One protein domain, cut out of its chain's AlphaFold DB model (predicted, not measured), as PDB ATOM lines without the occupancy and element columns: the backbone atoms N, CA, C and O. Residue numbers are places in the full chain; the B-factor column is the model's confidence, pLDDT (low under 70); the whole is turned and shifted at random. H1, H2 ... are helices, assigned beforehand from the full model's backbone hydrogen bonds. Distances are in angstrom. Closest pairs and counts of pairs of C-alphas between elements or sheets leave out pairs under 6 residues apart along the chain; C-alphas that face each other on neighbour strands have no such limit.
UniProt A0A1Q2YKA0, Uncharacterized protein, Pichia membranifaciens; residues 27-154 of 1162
ATOM      1  N   THR A  27     174.210 171.788 199.176       86.00
ATOM      2  CA  THR A  27     175.529 172.006 199.799       86.00
ATOM      3  C   THR A  27     176.613 172.317 198.769       86.00
ATOM      4  O   THR A  27     177.394 173.247 198.958       86.00
ATOM      5  N   GLN A  28     176.628 171.596 197.644       89.44
ATOM      6  CA  GLN A  28     177.580 171.852 196.565       89.44
ATOM      7  C   GLN A  28     177.276 173.176 195.851       89.44
ATOM      8  O   GLN A  28     178.205 173.877 195.461       89.44
ATOM      9  N   PHE A  29     176.003 173.571 195.726       92.50
ATOM     10  CA  PHE A  29     175.639 174.898 195.215       92.50
ATOM     11  C   PHE A  29     176.079 176.039 196.143       92.50
ATOM     12  O   PHE A  29     176.515 177.072 195.640       92.50
ATOM     13  N   ILE A  30     176.035 175.862 197.468       90.69
ATOM     14  CA  ILE A  30     176.587 176.825 198.439       90.69
ATOM     15  C   ILE A  30     178.113 176.929 198.287       90.69
ATOM     16  O   ILE A  30     178.657 178.033 198.273       90.69
ATOM     17  N   GLU A  31     178.816 175.802 198.153       90.81
ATOM     18  CA  GLU A  31     180.270 175.784 197.937       90.81
ATOM     19  C   GLU A  31     180.667 176.433 196.603       90.81
ATOM     20  O   GLU A  31     181.587 177.247 196.572       90.81
ATOM     21  N   ALA A  32     179.932 176.154 195.523       91.88
ATOM     22  CA  ALA A  32     180.139 176.776 194.218       91.88
ATOM     23  C   ALA A  32     179.787 178.275 194.210       91.88
ATOM     24  O   ALA A  32     180.483 179.064 193.574       91.88
ATOM     25  N   ARG A  33     178.769 178.706 194.968       95.00
ATOM     26  CA  ARG A  33     178.445 180.132 195.123       95.00
ATOM     27  C   ARG A  33     179.560 180.903 195.833       95.00
ATOM     28  O   ARG A  33     179.828 182.040 195.472       95.00
ATOM     29  N   ARG A  34     180.241 180.289 196.809       93.31
ATOM     30  CA  ARG A  34     181.388 180.900 197.518       93.31
ATOM     31  C   ARG A  34     182.612 181.140 196.626       93.31
ATOM     32  O   ARG A  34     183.504 181.872 197.039       93.31
ATOM     33  N   SER A  35     182.670 180.538 195.438       92.44
ATOM     34  CA  SER A  35     183.670 180.840 194.406       92.44
ATOM     35  C   SER A  35     183.096 181.677 193.256       92.44
ATOM     36  O   SER A  35     183.645 181.656 192.157       92.44
ATOM     37  N   ASP A  36     181.989 182.393 193.486       93.81
ATOM     38  CA  ASP A  36     181.225 183.169 192.492       93.81
ATOM     39  C   ASP A  36     180.868 182.351 191.237       93.81
ATOM     40  O   ASP A  36     180.797 182.871 190.126       93.81
ATOM     41  N   TYR A  37     180.714 181.033 191.407       95.19
ATOM     42  CA  TYR A  37     180.545 180.045 190.346       95.19
ATOM     43  C   TYR A  37     181.629 180.055 189.239       95.19
ATOM     44  O   TYR A  37     181.401 179.498 188.169       95.19
ATOM     45  N   LYS A  38     182.834 180.596 189.490       90.00
ATOM     46  CA  LYS A  38     183.908 180.861 188.494       90.00
ATOM     47  C   LYS A  38     184.354 179.693 187.595       90.00
ATOM     48  O   LYS A  38     185.046 179.932 186.611       90.00
ATOM     49  N   LEU A  39     184.000 178.447 187.921       89.88
ATOM     50  CA  LEU A  39     184.346 177.239 187.151       89.88
ATOM     51  C   LEU A  39     183.139 176.581 186.450       89.88
ATOM     52  O   LEU A  39     183.280 175.498 185.882       89.88
ATOM     53  N   PHE A  40     181.959 177.204 186.493       91.88
ATOM     54  CA  PHE A  40     180.705 176.636 185.998       91.88
ATOM     55  C   PHE A  40     180.081 177.509 184.907       91.88
ATOM     56  O   PHE A  40     180.066 178.735 185.004       91.88
ATOM     57  N   LYS A  41     179.504 176.883 183.877       93.06
ATOM     58  CA  LYS A  41     178.705 177.595 182.868       93.06
ATOM     59  C   LYS A  41     177.333 177.939 183.443       93.06
ATOM     60  O   LYS A  41     176.700 177.091 184.068       93.06
ATOM     61  N   THR A  42     176.814 179.131 183.156       91.31
ATOM     62  CA  THR A  42     175.494 179.565 183.647       91.31
ATOM     63  C   THR A  42     174.365 178.619 183.223       91.31
ATOM     64  O   THR A  42     173.484 178.330 184.024       91.31
ATOM     65  N   SER A  43     174.419 178.063 182.007       93.38
ATOM     66  CA  SER A  43     173.459 177.060 181.517       93.38
ATOM     67  C   SER A  43     173.543 175.720 182.263       93.38
ATOM     68  O   SER A  43     172.510 175.128 182.573       93.38
ATOM     69  N   ASP A  44     174.752 175.266 182.611       93.12
ATOM     70  CA  ASP A  44     174.967 174.059 183.419       93.12
ATOM     71  C   ASP A  44     174.404 174.242 184.837       93.12
ATOM     72  O   ASP A  44     173.657 173.392 185.332       93.12
ATOM     73  N   LEU A  45     174.723 175.376 185.479       94.31
ATOM     74  CA  LEU A  45     174.170 175.758 186.782       94.31
ATOM     75  C   LEU A  45     172.644 175.774 186.746       94.31
ATOM     76  O   LEU A  45     172.009 175.231 187.644       94.31
ATOM     77  N   TRP A  46     172.067 176.360 185.698       95.62
ATOM     78  CA  TRP A  46     170.628 176.493 185.521       95.62
ATOM     79  C   TRP A  46     169.920 175.141 185.405       95.62
ATOM     80  O   TRP A  46     168.987 174.851 186.156       95.62
ATOM     81  N   ALA A  47     170.393 174.275 184.505       93.81
ATOM     82  CA  ALA A  47     169.836 172.939 184.305       93.81
ATOM     83  C   ALA A  47     169.944 172.079 185.577       93.81
ATOM     84  O   ALA A  47     169.021 171.328 185.918       93.81
ATOM     85  N   ARG A  48     171.049 172.212 186.320       93.88
ATOM     86  CA  ARG A  48     171.264 171.479 187.569       93.88
ATOM     87  C   ARG A  48     170.444 172.050 188.735       93.88
ATOM     88  O   ARG A  48     169.870 171.259 189.480       93.88
ATOM     89  N   ALA A  49     170.315 173.371 188.852       95.00
ATOM     90  CA  ALA A  49     169.443 174.032 189.825       95.00
ATOM     91  C   ALA A  49     167.976 173.636 189.611       95.00
ATOM     92  O   ALA A  49     167.337 173.158 190.544       95.00
ATOM     93  N   ASN A  50     167.484 173.703 188.367       94.81
ATOM     94  CA  ASN A  50     166.166 173.190 187.990       94.81
ATOM     95  C   ASN A  50     165.979 171.726 188.431       94.81
ATOM     96  O   ASN A  50     164.979 171.393 189.057       94.81
ATOM     97  N   THR A  51     166.970 170.865 188.171       92.25
ATOM     98  CA  THR A  51     166.917 169.443 188.558       92.25
ATOM     99  C   THR A  51     166.810 169.260 190.080       92.25
ATOM    100  O   THR A  51     166.026 168.433 190.538       92.25
ATOM    101  N   ILE A  52     167.573 170.014 190.879       90.69
ATOM    102  CA  ILE A  52     167.514 169.936 192.350       90.69
ATOM    103  C   ILE A  52     166.166 170.448 192.857       90.69
ATOM    104  O   ILE A  52     165.520 169.778 193.660       90.69
ATOM    105  N   LEU A  53     165.698 171.583 192.341       92.69
ATOM    106  CA  LEU A  53     164.404 172.158 192.692       92.69
ATOM    107  C   LEU A  53     163.241 171.199 192.363       92.69
ATOM    108  O   LEU A  53     162.372 170.986 193.205       92.69
ATOM    109  N   GLN A  54     163.260 170.512 191.216       92.06
ATOM    110  CA  GLN A  54     162.290 169.448 190.909       92.06
ATOM    111  C   GLN A  54     162.276 168.330 191.969       92.06
ATOM    112  O   GLN A  54     161.207 167.840 192.343       92.06
ATOM    113  N   ILE A  55     163.449 167.933 192.479       88.75
ATOM    114  CA  ILE A  55     163.562 166.921 193.538       88.75
ATOM    115  C   ILE A  55     163.021 167.466 194.866       88.75
ATOM    116  O   ILE A  55     162.259 166.770 195.534       88.75
ATOM    117  N   GLN A  56     163.351 168.710 195.228       88.06
ATOM    118  CA  GLN A  56     162.870 169.374 196.446       88.06
ATOM    119  C   GLN A  56     161.339 169.531 196.459       88.06
ATOM    120  O   GLN A  56     160.696 169.228 197.467       88.06
ATOM    121  N   PHE A  57     160.734 169.899 195.326       89.94
ATOM    122  CA  PHE A  57     159.279 170.015 195.185       89.94
ATOM    123  C   PHE A  57     158.582 168.643 195.256       89.94
ATOM    124  O   PHE A  57     157.575 168.490 195.951       89.94
ATOM    125  N   PHE A  58     159.134 167.614 194.598       90.25
ATOM    126  CA  PHE A  58     158.627 166.238 194.697       90.25
ATOM    127  C   PHE A  58     158.699 165.698 196.129       90.25
ATOM    128  O   PHE A  58     157.739 165.106 196.621       90.25
ATOM    129  N   MET A  59     159.811 165.946 196.815       85.81
ATOM    130  CA  MET A  59     159.998 165.631 198.227       85.81
ATOM    131  C   MET A  59     158.877 166.235 199.092       85.81
ATOM    132  O   MET A  59     158.169 165.515 199.802       85.81
ATOM    133  N   LEU A  60     158.625 167.536 198.936       87.44
ATOM    134  CA  LEU A  60     157.582 168.259 199.661       87.44
ATOM    135  C   LEU A  60     156.156 167.769 199.343       87.44
ATOM    136  O   LEU A  60     155.302 167.674 200.234       87.44
ATOM    137  N   TYR A  61     155.909 167.390 198.087       90.88
ATOM    138  CA  TYR A  61     154.683 166.723 197.651       90.88
ATOM    139  C   TYR A  61     154.472 165.379 198.366       90.88
ATOM    140  O   TYR A  61     153.373 165.121 198.873       90.88
ATOM    141  N   GLN A  62     155.511 164.536 198.457       87.69
ATOM    142  CA  GLN A  62     155.411 163.228 199.112       87.69
ATOM    143  C   GLN A  62     155.026 163.364 200.588       87.69
ATOM    144  O   GLN A  62     154.083 162.699 201.023       87.69
ATOM    145  N   TRP A  63     155.678 164.242 201.362       82.81
ATOM    146  CA  TRP A  63     155.321 164.423 202.779       82.81
ATOM    147  C   TRP A  63     153.960 165.062 202.974       82.81
ATOM    148  O   TRP A  63     153.260 164.697 203.915       82.81
ATOM    149  N   SER A  64     153.544 165.954 202.076       88.06
ATOM    150  CA  SER A  64     152.192 166.511 202.111       88.06
ATOM    151  C   SER A  64     151.139 165.416 201.936       88.06
ATOM    152  O   SER A  64     150.177 165.374 202.703       88.06
ATOM    153  N   LEU A  65     151.350 164.475 201.007       89.50
ATOM    154  CA  LEU A  65     150.460 163.329 200.803       89.50
ATOM    155  C   LEU A  65     150.515 162.332 201.975       89.50
ATOM    156  O   LEU A  65     149.470 161.929 202.484       89.50
ATOM    157  N   VAL A  66     151.710 161.974 202.458       86.38
ATOM    158  CA  VAL A  66     151.898 161.092 203.630       86.38
ATOM    159  C   VAL A  66     151.210 161.675 204.867       86.38
ATOM    160  O   VAL A  66     150.444 160.983 205.538       86.38
ATOM    161  N   ARG A  67     151.413 162.968 205.137       84.81
ATOM    162  CA  ARG A  67     150.775 163.697 206.236       84.81
ATOM    163  C   ARG A  67     149.257 163.713 206.103       84.81
ATOM    164  O   ARG A  67     148.566 163.388 207.068       84.81
ATOM    165  N   PHE A  68     148.746 164.052 204.921       87.31
ATOM    166  CA  PHE A  68     147.313 164.086 204.636       87.31
ATOM    167  C   PHE A  68     146.662 162.713 204.865       87.31
ATOM    168  O   PHE A  68     145.622 162.623 205.509       87.31
ATOM    169  N   LEU A  69     147.311 161.627 204.441       86.94
ATOM    170  CA  LEU A  69     146.834 160.251 204.630       86.94
ATOM    171  C   LEU A  69     146.881 159.764 206.088       86.94
ATOM    172  O   LEU A  69     146.042 158.963 206.503       86.94
ATOM    173  N   ILE A  70     147.825 160.255 206.895       81.19
ATOM    174  CA  ILE A  70     147.896 159.937 208.331       81.19
ATOM    175  C   ILE A  70     146.881 160.766 209.132       81.19
ATOM    176  O   ILE A  70     146.289 160.247 210.080       81.19
ATOM    177  N   ALA A  71     146.641 162.022 208.738       79.25
ATOM    178  CA  ALA A  71     145.595 162.879 209.300       79.25
ATOM    179  C   ALA A  71     144.180 162.409 208.912       79.25
ATOM    180  O   ALA A  71     143.262 162.474 209.732       79.25
ATOM    181  N   HIS A  72     144.015 161.874 207.697       82.56
ATOM    182  CA  HIS A  72     142.739 161.427 207.138       82.56
ATOM    183  C   HIS A  72     142.812 159.952 206.685       82.56
ATOM    184  O   HIS A  72     142.787 159.672 205.487       82.56
ATOM    185  N   PRO A  73     142.848 158.977 207.620       82.19
ATOM    186  CA  PRO A  73     142.976 157.548 207.318       82.19
ATOM    187  C   PRO A  73     142.009 156.962 206.288       82.19
ATOM    188  O   PRO A  73     142.345 155.965 205.656       82.19
ATOM    189  N   THR A  74     140.813 157.535 206.155       82.44
ATOM    190  CA  THR A  74     139.785 157.125 205.188       82.44
ATOM    191  C   THR A  74     140.063 157.643 203.778       82.44
ATOM    192  O   THR A  74     139.681 156.990 202.813       82.44
ATOM    193  N   ALA A  75     140.780 158.764 203.635       84.50
ATOM    194  CA  ALA A  75     141.160 159.332 202.342       84.50
ATOM    195  C   ALA A  75     142.061 158.397 201.525       84.50
ATOM    196  O   ALA A  75     142.087 158.478 200.302       84.50
ATOM    197  N   GLU A  76     142.742 157.462 202.186       85.75
ATOM    198  CA  GLU A  76     143.599 156.456 201.558       85.75
ATOM    199  C   GLU A  76     142.868 155.566 200.538       85.75
ATOM    200  O   GLU A  76     143.508 155.061 199.617       85.75
ATOM    201  N   ALA A  77     141.543 155.419 200.666       84.25
ATOM    202  CA  ALA A  77     140.687 154.718 199.706       84.25
ATOM    203  C   ALA A  77     140.130 155.624 198.586       84.25
ATOM    204  O   ALA A  77     139.713 155.116 197.548       84.25
ATOM    205  N   PHE A  78     140.120 156.948 198.782       87.44
ATOM    206  CA  PHE A  78     139.529 157.920 197.849       87.44
ATOM    207  C   PHE A  78     140.562 158.650 196.983       87.44
ATOM    208  O   PHE A  78     140.212 159.125 195.907       87.44
ATOM    209  N   ILE A  79     141.829 158.742 197.412       88.06
ATOM    210  CA  ILE A  79     142.901 159.353 196.612       88.06
ATOM    211  C   ILE A  79     143.223 158.455 195.403       88.06
ATOM    212  O   ILE A  79     143.711 157.337 195.592       88.06
ATOM    213  N   PRO A  80     143.018 158.929 194.156       89.06
ATOM    214  CA  PRO A  80     143.256 158.118 192.964       89.06
ATOM    215  C   PRO A  80     144.718 157.671 192.814       89.06
ATOM    216  O   PRO A  80     145.639 158.447 193.069       89.06
ATOM    217  N   HIS A  81     144.942 156.460 192.291       88.00
ATOM    218  CA  HIS A  81     146.278 155.852 192.168       88.00
ATOM    219  C   HIS A  81     147.330 156.755 191.485       88.00
ATOM    220  O   HIS A  81     148.494 156.743 191.878       88.00
ATOM    221  N   LYS A  82     146.917 157.615 190.538       89.38
ATOM    222  CA  LYS A  82     147.780 158.615 189.877       89.38
ATOM    223  C   LYS A  82     148.575 159.517 190.838       89.38
ATOM    224  O   LYS A  82     149.659 159.942 190.469       89.38
ATOM    225  N   TYR A  83     148.099 159.774 192.061       89.81
ATOM    226  CA  TYR A  83     148.837 160.570 193.055       89.81
ATOM    227  C   TYR A  83     150.075 159.841 193.615       89.81
ATOM    228  O   TYR A  83     151.025 160.476 194.053       89.81
ATOM    229  N   TYR A  84     150.129 158.511 193.520       90.25
ATOM    230  CA  TYR A  84     151.326 157.731 193.855       90.25
ATOM    231  C   TYR A  84     152.233 157.477 192.627       90.25
ATOM    232  O   TYR A  84     153.307 156.891 192.763       90.25
ATOM    233  N   LEU A  85     151.819 157.933 191.433       89.00
ATOM    234  CA  LEU A  85     152.590 157.871 190.180       89.00
ATOM    235  C   LEU A  85     153.361 159.163 189.865       89.00
ATOM    236  O   LEU A  85     154.212 159.158 188.978       89.00
ATOM    237  N   VAL A  86     153.064 160.262 190.563       88.88
ATOM    238  CA  VAL A  86     153.772 161.539 190.407       88.88
ATOM    239  C   VAL A  86     155.238 161.361 190.807       88.88
ATOM    240  O   VAL A  86     155.523 160.840 191.885       88.88
ATOM    241  N   GLY A  87     156.156 161.795 189.945       88.50
ATOM    242  CA  GLY A  87     157.600 161.794 190.192       88.50
ATOM    243  C   GLY A  87     158.244 163.158 189.952       88.50
ATOM    244  O   GLY A  87     157.573 164.120 189.595       88.50
ATOM    245  N   ILE A  88     159.565 163.220 190.123       89.44
ATOM    246  CA  ILE A  88     160.405 164.429 190.003       89.44
ATOM    247  C   ILE A  88     160.100 165.223 188.718       89.44
ATOM    248  O   ILE A  88     159.905 166.432 188.755       89.44
ATOM    249  N   GLN A  89     159.967 164.525 187.588       87.12
ATOM    250  CA  GLN A  89     159.699 165.107 186.269       87.12
ATOM    251  C   GLN A  89     158.289 165.707 186.084       87.12
ATOM    252  O   GLN A  89     157.994 166.234 185.016       87.12
ATOM    253  N   ASN A  90     157.393 165.586 187.069       89.81
ATOM    254  CA  ASN A  90     156.056 166.190 187.033       89.81
ATOM    255  C   ASN A  90     156.008 167.596 187.652       89.81
ATOM    256  O   ASN A  90     154.931 168.191 187.707       89.81
ATOM    257  N   PHE A  91     157.147 168.109 188.112       89.75
ATOM    258  CA  PHE A  91     157.291 169.457 188.645       89.75
ATOM    259  C   PHE A  91     158.161 170.288 187.708       89.75
ATOM    260  O   PHE A  91     159.111 169.781 187.114       89.75
ATOM    261  N   THR A  92     157.845 171.573 187.606       91.25
ATOM    262  CA  THR A  92     158.607 172.553 186.832       91.25
ATOM    263  C   THR A  92     158.687 173.811 187.695       91.25
ATOM    264  O   THR A  92     157.653 174.455 187.871       91.25
ATOM    265  N   PRO A  93     159.851 174.115 188.294       91.81
ATOM    266  CA  PRO A  93     160.092 175.380 188.984       91.81
ATOM    267  C   PRO A  93     159.830 176.569 188.050       91.81
ATOM    268  O   PRO A  93     160.058 176.465 186.842       91.81
ATOM    269  N   GLU A  94     159.376 177.699 188.588       92.56
ATOM    270  CA  GLU A  94     159.282 178.936 187.814       92.56
ATOM    271  C   GLU A  94     160.685 179.495 187.501       92.56
ATOM    272  O   GLU A  94     161.687 179.142 188.129       92.56
ATOM    273  N   GLU A  95     160.790 180.394 186.519       94.56
ATOM    274  CA  GLU A  95     162.090 180.988 186.183       94.56
ATOM    275  C   GLU A  95     162.662 181.811 187.357       94.56
ATOM    276  O   GLU A  95     163.859 181.778 187.645       94.56
ATOM    277  N   SER A  96     161.770 182.494 188.079       94.38
ATOM    278  CA  SER A  96     162.001 183.163 189.362       94.38
ATOM    279  C   SER A  96     162.602 182.226 190.412       94.38
ATOM    280  O   SER A  96     163.605 182.587 191.022       94.38
ATOM    281  N   ASP A  97     162.046 181.022 190.579       93.62
ATOM    282  CA  ASP A  97     162.517 180.022 191.548       93.62
ATOM    283  C   ASP A  97     163.979 179.628 191.286       93.62
ATOM    284  O   ASP A  97     164.796 179.549 192.207       93.62
ATOM    285  N   ILE A  98     164.337 179.422 190.013       95.88
ATOM    286  CA  ILE A  98     165.698 179.039 189.613       95.88
ATOM    287  C   ILE A  98     166.668 180.209 189.813       95.88
ATOM    288  O   ILE A  98     167.751 180.013 190.368       95.88
ATOM    289  N   ARG A  99     166.281 181.438 189.429       96.12
ATOM    290  CA  ARG A  99     167.079 182.651 189.697       96.12
ATOM    291  C   ARG A  99     167.314 182.827 191.198       96.12
ATOM    292  O   ARG A  99     168.452 183.048 191.603       96.12
ATOM    293  N   LEU A 100     166.270 182.675 192.010       95.06
ATOM    294  CA  LEU A 100     166.325 182.823 193.460       95.06
ATOM    295  C   LEU A 100     167.197 181.743 194.118       95.06
ATOM    296  O   LEU A 100     167.983 182.056 195.005       95.06
ATOM    297  N   TYR A 101     167.145 180.496 193.649       95.06
ATOM    298  CA  TYR A 101     168.023 179.429 194.137       95.06
ATOM    299  C   TYR A 101     169.496 179.621 193.723       95.06
ATOM    300  O   TYR A 101     170.398 179.290 194.488       95.06
ATOM    301  N   LEU A 102     169.779 180.191 192.547       96.00
ATOM    302  CA  LEU A 102     171.148 180.576 192.166       96.00
ATOM    303  C   LEU A 102     171.648 181.797 192.963       96.00
ATOM    304  O   LEU A 102     172.830 181.887 193.295       96.00
ATOM    305  N   GLN A 103     170.750 182.724 193.307       95.69
ATOM    306  CA  GLN A 103     171.046 183.877 194.161       95.69
ATOM    307  C   GLN A 103     171.170 183.517 195.644       95.69
ATOM    308  O   GLN A 103     171.943 184.160 196.348       95.69
ATOM    309  N   GLU A 104     170.468 182.498 196.139       93.06
ATOM    310  CA  GLU A 104     170.602 181.985 197.501       93.06
ATOM    311  C   GLU A 104     170.254 180.479 197.575       93.06
ATOM    312  O   GLU A 104     169.103 180.113 197.833       93.06
ATOM    313  N   PRO A 105     171.235 179.577 197.367       91.56
ATOM    314  CA  PRO A 105     170.979 178.139 197.320       91.56
ATOM    315  C   PRO A 105     170.675 177.569 198.708       91.56
ATOM    316  O   PRO A 105     171.570 177.358 199.527       91.56
ATOM    317  N   LYS A 106     169.391 177.298 198.939       87.62
ATOM    318  CA  LYS A 106     168.816 176.573 200.082       87.62
ATOM    319  C   LYS A 106     167.504 175.904 199.657       87.62
ATOM    320  O   LYS A 106     167.070 176.077 198.520       87.62
ATOM    321  N   PHE A 107     166.887 175.123 200.545       84.62
ATOM    322  CA  PHE A 107     165.597 174.478 200.272       84.62
ATOM    323  C   PHE A 107     164.536 175.551 199.978       84.62
ATOM    324  O   PHE A 107     164.282 176.407 200.824       84.62
ATOM    325  N   LEU A 108     163.985 175.570 198.757       85.12
ATOM    326  CA  LEU A 108     163.281 176.766 198.275       85.12
ATOM    327  C   LEU A 108     161.867 176.928 198.850       85.12
ATOM    328  O   LEU A 108     161.482 178.038 199.218       85.12
ATOM    329  N   TRP A 109     161.102 175.840 198.940       87.00
ATOM    330  CA  TRP A 109     159.706 175.867 199.382       87.00
ATOM    331  C   TRP A 109     159.554 175.184 200.733       87.00
ATOM    332  O   TRP A 109     159.840 173.998 200.884       87.00
ATOM    333  N   ARG A 110     159.075 175.925 201.727       81.62
ATOM    334  CA  ARG A 110     159.028 175.473 203.121       81.62
ATOM    335  C   ARG A 110     157.885 174.485 203.346       81.62
ATOM    336  O   ARG A 110     156.843 174.596 202.696       81.62
ATOM    337  N   PHE A 111     157.999 173.566 204.315       81.75
ATOM    338  CA  PHE A 111     156.856 172.712 204.699       81.75
ATOM    339  C   PHE A 111     155.901 173.421 205.669       81.75
ATOM    340  O   PHE A 111     155.725 173.051 206.834       81.75
ATOM    341  N   SER A 112     155.302 174.491 205.162       83.62
ATOM    342  CA  SER A 112     154.449 175.425 205.884       83.62
ATOM    343  C   SER A 112     152.969 175.062 205.863       83.62
ATOM    344  O   SER A 112     152.543 174.111 205.201       83.62
ATOM    345  N   ILE A 113     152.160 175.836 206.589       83.31
ATOM    346  CA  ILE A 113     150.702 175.731 206.541       83.31
ATOM    347  C   ILE A 113     150.170 176.142 205.159       83.31
ATOM    348  O   ILE A 113     149.285 175.447 204.659       83.31
ATOM    349  N   ARG A 114     150.730 177.176 204.511       86.94
ATOM    350  CA  ARG A 114     150.358 177.602 203.146       86.94
ATOM    351  C   ARG A 114     150.652 176.504 202.120       86.94
ATOM    352  O   ARG A 114     149.755 176.073 201.395       86.94
ATOM    353  N   ASN A 115     151.869 175.965 202.140       88.44
ATOM    354  CA  ASN A 115     152.339 174.963 201.181       88.44
ATOM    355  C   ASN A 115     151.719 173.571 201.405       88.44
ATOM    356  O   ASN A 115     151.305 172.912 200.446       88.44
ATOM    357  N   TYR A 116     151.542 173.139 202.662       88.19
ATOM    358  CA  TYR A 116     150.709 171.967 202.956       88.19
ATOM    359  C   TYR A 116     149.252 172.209 202.546       88.19
ATOM    360  O   TYR A 116     148.629 171.312 201.988       88.19
ATOM    361  N   GLY A 117     148.702 173.398 202.811       86.69
ATOM    362  CA  GLY A 117     147.326 173.771 202.484       86.69
ATOM    363  C   GLY A 117     147.036 173.675 200.987       86.69
ATOM    364  O   GLY A 117     146.024 173.091 200.600       86.69
ATOM    365  N   TYR A 118     147.962 174.144 200.146       87.75
ATOM    366  CA  TYR A 118     147.904 173.984 198.694       87.75
ATOM    367  C   TYR A 118     147.782 172.506 198.285       87.75
ATOM    368  O   TYR A 118     146.816 172.116 197.620       87.75
ATOM    369  N   PHE A 119     148.704 171.647 198.734       89.06
ATOM    370  CA  PHE A 119     148.653 170.220 198.405       89.06
ATOM    371  C   PHE A 119     147.437 169.508 199.023       89.06
ATOM    372  O   PHE A 119     146.787 168.708 198.353       89.06
ATOM    373  N   ALA A 120     147.058 169.841 200.257       87.88
ATOM    374  CA  ALA A 120     145.866 169.314 200.917       87.88
ATOM    375  C   ALA A 120     144.573 169.709 200.184       87.88
ATOM    376  O   ALA A 120     143.650 168.900 200.126       87.88
ATOM    377  N   LYS A 121     144.517 170.886 199.546       85.88
ATOM    378  CA  LYS A 121     143.422 171.289 198.648       85.88
ATOM    379  C   LYS A 121     143.440 170.499 197.334       85.88
ATOM    380  O   LYS A 121     142.380 170.169 196.809       85.88
ATOM    381  N   VAL A 122     144.617 170.133 196.816       85.81
ATOM    382  CA  VAL A 122     144.757 169.255 195.636       85.81
ATOM    383  C   VAL A 122     144.297 167.818 195.927       85.81
ATOM    384  O   VAL A 122     143.595 167.239 195.097       85.81
ATOM    385  N   PHE A 123     144.630 167.247 197.090       87.19
ATOM    386  CA  PHE A 123     144.169 165.910 197.504       87.19
ATOM    387  C   PHE A 123     142.700 165.913 197.967       87.19
ATOM    388  O   PHE A 123     141.934 165.006 197.643       87.19
ATOM    389  N   GLY A 124     142.291 166.959 198.692       78.38
ATOM    390  CA  GLY A 124     140.971 167.122 199.304       78.38
ATOM    391  C   GLY A 124     139.811 167.258 198.319       78.38
ATOM    392  O   GLY A 124     138.679 166.985 198.697       78.38
ATOM    393  N   ARG A 125     140.076 167.549 197.037       74.31
ATOM    394  CA  ARG A 125     139.071 167.506 195.951       74.31
ATOM    395  C   ARG A 125     138.331 166.166 195.833       74.31
ATOM    396  O   ARG A 125     137.251 166.135 195.256       74.31
ATOM    397  N   TYR A 126     138.894 165.081 196.367       64.81
ATOM    398  CA  TYR A 126     138.282 163.746 196.387       64.81
ATOM    399  C   TYR A 126     137.592 163.404 197.723       64.81
ATOM    400  O   TYR A 126     137.147 162.277 197.917       64.81
ATOM    401  N   LEU A 127     137.487 164.366 198.648       65.81
ATOM    402  CA  LEU A 127     136.798 164.234 199.931       65.81
ATOM    403  C   LEU A 127     135.626 165.231 200.008       65.81
ATOM    404  O   LEU A 127     135.854 166.397 200.337       65.81
ATOM    405  N   PRO A 128     134.362 164.803 199.817       54.03
ATOM    406  CA  PRO A 128     133.200 165.706 199.807       54.03
ATOM    407  C   PRO A 128     132.894 166.388 201.159       54.03
ATOM    408  O   PRO A 128     131.947 167.159 201.258       54.03
ATOM    409  N   PHE A 129     133.695 166.125 202.197       55.47
ATOM    410  CA  PHE A 129     133.570 166.693 203.542       55.47
ATOM    411  C   PHE A 129     134.759 167.585 203.957       55.47
ATOM    412  O   PHE A 129     134.795 168.034 205.099       55.47
ATOM    413  N   TYR A 130     135.745 167.820 203.076       54.00
ATOM    414  CA  TYR A 130     136.961 168.589 203.389       54.00
ATOM    415  C   TYR A 130     137.135 169.817 202.487       54.00
ATOM    416  O   TYR A 130     138.048 169.897 201.662       54.00
ATOM    417  N   SER A 131     136.297 170.828 202.708       51.78
ATOM    418  CA  SER A 131     136.604 172.200 202.306       51.78
ATOM    419  C   SER A 131     137.722 172.765 203.192       51.78
ATOM    420  O   SER A 131     137.485 173.263 204.293       51.78
ATOM    421  N   PHE A 132     138.965 172.711 202.707       54.44
ATOM    422  CA  PHE A 132     140.001 173.625 203.195       54.44
ATOM    423  C   PHE A 132     139.577 175.048 202.819       54.44
ATOM    424  O   PHE A 132     139.548 175.382 201.635       54.44
ATOM    425  N   THR A 133     139.211 175.845 203.826       48.72
ATOM    426  CA  THR A 133     138.731 177.224 203.670       48.72
ATOM    427  C   THR A 133     139.730 178.067 202.882       48.72
ATOM    428  O   THR A 133     140.939 177.972 203.091       48.72
ATOM    429  N   ASP A 134     139.226 178.901 201.973       50.75
ATOM    430  CA  ASP A 134     139.986 179.487 200.861       50.75
ATOM    431  C   ASP A 134     141.052 180.548 201.215       50.75
ATOM    432  O   ASP A 134     141.546 181.226 200.325       50.75
ATOM    433  N   GLY A 135     141.487 180.652 202.476       49.56
ATOM    434  CA  GLY A 135     142.482 181.629 202.959       49.56
ATOM    435  C   GLY A 135     143.911 181.494 202.402       49.56
ATOM    436  O   GLY A 135     144.782 182.258 202.792       49.56
ATOM    437  N   PHE A 136     144.155 180.551 201.488       53.69
ATOM    438  CA  PHE A 136     145.389 180.423 200.700       53.69
ATOM    439  C   PHE A 136     145.028 180.453 199.200       53.69
ATOM    440  O   PHE A 136     145.251 179.489 198.464       53.69
ATOM    441  N   ALA A 137     144.332 181.519 198.791       46.06
ATOM    442  CA  ALA A 137     143.569 181.588 197.543       46.06
ATOM    443  C   ALA A 137     144.429 181.543 196.269       46.06
ATOM    444  O   ALA A 137     144.032 180.892 195.302       46.06
ATOM    445  N   ASP A 138     145.596 182.196 196.288       55.50
ATOM    446  CA  ASP A 138     146.405 182.557 195.108       55.50
ATOM    447  C   ASP A 138     146.807 181.369 194.222       55.50
ATOM    448  O   ASP A 138     147.144 181.536 193.052       55.50
ATOM    449  N   GLY A 139     146.821 180.154 194.778       63.69
ATOM    450  CA  GLY A 139     147.172 178.941 194.040       63.69
ATOM    451  C   GLY A 139     148.631 178.879 193.577       63.69
ATOM    452  O   GLY A 139     148.964 177.985 192.800       63.69
ATOM    453  N   LYS A 140     149.491 179.787 194.053       76.00
ATOM    454  CA  LYS A 140     150.948 179.675 193.962       76.00
ATOM    455  C   LYS A 140     151.521 178.938 195.168       76.00
ATOM    456  O   LYS A 140     150.957 178.954 196.263       76.00
ATOM    457  N   PHE A 141     152.658 178.301 194.931       84.69
ATOM    458  CA  PHE A 141     153.498 177.712 195.961       84.69
ATOM    459  C   PHE A 141     154.425 178.798 196.520       84.69
ATOM    460  O   PHE A 141     154.983 179.560 195.738       84.69
ATOM    461  N   ALA A 142     154.567 178.905 197.841       87.00
ATOM    462  CA  ALA A 142     155.314 179.998 198.461       87.00
ATOM    463  C   ALA A 142     156.776 179.600 198.716       87.00
ATOM    464  O   ALA A 142     157.046 178.528 199.271       87.00
ATOM    465  N   THR A 143     157.722 180.450 198.303       88.50
ATOM    466  CA  THR A 143     159.146 180.263 198.618       88.50
ATOM    467  C   THR A 143     159.428 180.673 200.065       88.50
ATOM    468  O   THR A 143     158.591 181.289 200.720       88.50
ATOM    469  N   TYR A 144     160.629 180.413 200.581       78.44
ATOM    470  CA  TYR A 144     161.029 180.914 201.900       78.44
ATOM    471  C   TYR A 144     161.011 182.451 202.041       78.44
ATOM    472  O   TYR A 144     161.111 182.926 203.171       78.44
ATOM    473  N   GLN A 145     160.924 183.219 200.944       83.81
ATOM    474  CA  GLN A 145     160.756 184.679 200.987       83.81
ATOM    475  C   GLN A 145     159.280 185.080 201.112       83.81
ATOM    476  O   GLN A 145     158.963 186.008 201.851       83.81
ATOM    477  N   ASP A 146     158.385 184.360 200.430       85.75
ATOM    478  CA  ASP A 146     156.950 184.675 200.355       85.75
ATOM    479  C   ASP A 146     156.114 183.986 201.449       85.75
ATOM    480  O   ASP A 146     154.913 184.235 201.567       85.75
ATOM    481  N   ASP A 147     156.708 183.050 202.194       83.06
ATOM    482  CA  ASP A 147     156.016 182.168 203.136       83.06
ATOM    483  C   ASP A 147     156.224 182.589 204.596       83.06
ATOM    484  O   ASP A 147     157.039 182.030 205.344       83.06
ATOM    485  N   ASP A 148     155.422 183.579 204.986       81.50
ATOM    486  CA  ASP A 148     155.199 184.036 206.359       81.50
ATOM    487  C   ASP A 148     154.499 182.984 207.241       81.50
ATOM    488  O   ASP A 148     154.510 183.082 208.473       81.50
ATOM    489  N   SER A 149     153.878 181.971 206.628       79.31
ATOM    490  CA  SER A 149     152.997 181.057 207.338       79.31
ATOM    491  C   SER A 149     153.773 180.092 208.254       79.31
ATOM    492  O   SER A 149     154.922 179.726 207.974       79.31
ATOM    493  N   PRO A 150     153.175 179.645 209.378       75.69
ATOM    494  CA  PRO A 150     153.858 178.752 210.308       75.69
ATOM    495  C   PRO A 150     154.280 177.443 209.638       75.69
ATOM    496  O   PRO A 150     153.625 176.968 208.709       75.69
ATOM    497  N   LEU A 151     155.319 176.790 210.161       77.44
ATOM    498  CA  LEU A 151     155.649 175.437 209.720       77.44
ATOM    499  C   LEU A 151     154.561 174.447 210.144       77.44
ATOM    500  O   LEU A 151     154.087 174.464 211.279       77.44
ATOM    501  N   MET A 152     154.148 173.586 209.215       75.56
ATOM    502  CA  MET A 152     153.079 172.621 209.442       75.56
ATOM    503  C   MET A 152     153.668 171.383 210.137       75.56
ATOM    504  O   MET A 152     154.349 170.611 209.471       75.56
ATOM    505  N   PRO A 153     153.433 171.129 211.441       67.75
ATOM    506  CA  PRO A 153     154.121 170.058 212.174       67.75
ATOM    507  C   PRO A 153     153.739 168.671 211.642       67.75
ATOM    508  O   PRO A 153     152.553 168.452 211.353       67.75
ATOM    509  N   TYR A 154     154.706 167.739 211.547       59.97
ATOM    510  CA  TYR A 154     154.562 166.513 210.735       59.97
ATOM    511  C   TYR A 154     153.259 165.778 211.016       59.97
ATOM    512  O   TYR A 154     152.376 165.784 210.172       59.97
TER     513      TYR A 154
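AT A GLANCE: This is residues 27 to 154 of the 1162 residues of an uncharacterized protein of Pichia membranifaciens (UniProt A0A1Q2YKA0). One long helix, H2, makes the spine of an elongated body, and two shorter helices pack crosswise on one side of it, H4 toward its first end and H5 toward its last. H1 folds back beside the first end of H2, the short H3 sits in the stretch that returns along another side of H2, and the last 30 residues, 125 to 154, form a long loop that swings out past the end of H5 and folds back. The printed part has 128 residues with five named helices, H1 to H5 in that order, and no named strand; the class is all helix, though under half of the residues, 62, are in named elements. It is only just compact, close to loose, with a radius of gyration of the C-alphas of 16.5 A, and spans 54 by 30 by 23 A.

HOW THE PARTS SIT: H2, residues 42 to 71, is the longest helix, and its centre is the nearest to the mean of the C-alphas, at 5.3 A. With residues 45 to 53 alone it touches H4, residues 95 to 103; the closest C-alphas are those of Asn 50 and Ile 98, 6.1 A apart, and the two lines are about perpendicular at 74 degrees. With residues 61 to 68 alone H2 touches H5, residues 113 to 124; the closest C-alphas, of Ser 64 and Tyr 116, are 5.7 A apart. H2 and H5 run the same way at a steep tilt of 67 degrees, only just short of about perpendicular. H1, residues 27 to 33, is near H2, with 5 pairs of C-alphas within 10 A. H1 and H4 are close but not clearly touching: the closest C-alphas, of Phe 29 and Leu 102, are 7.9 A apart, and the lines are about perpendicular at 82 degrees. H3, residues 81 to 84, is near H2, with 5 pairs of C-alphas within 10 A, and only just apart from H5, with closest C-alphas 8.4 A apart. In H1, H2, H4 and H5 every O i to N i+4 pair is within hydrogen-bond range; H3 is too short for such a pair.

IN THESE COORDINATES: H2 measures 42.8 A from C-alpha 42 at (175.494, 179.565, 183.647) to C-alpha 71 at (145.595, 162.879, 209.300). H5 is 14.9 A long and ends with C-alpha 124 at (140.971, 167.122, 199.304). H4 is 12.3 A long, H1 9.8 A and H3 5.6 A. H1 begins at C-alpha 27, (175.529, 172.006, 199.799).

THE WHOLE: The C-alphas farthest apart, of Lys 38 and Phe 129, are 54.4 A apart. The printed part has no cut, and the four links between helices are short. The mean pLDDT of the printed part is 84.2; residues 126 to 139 and 153 to 154 are under 70.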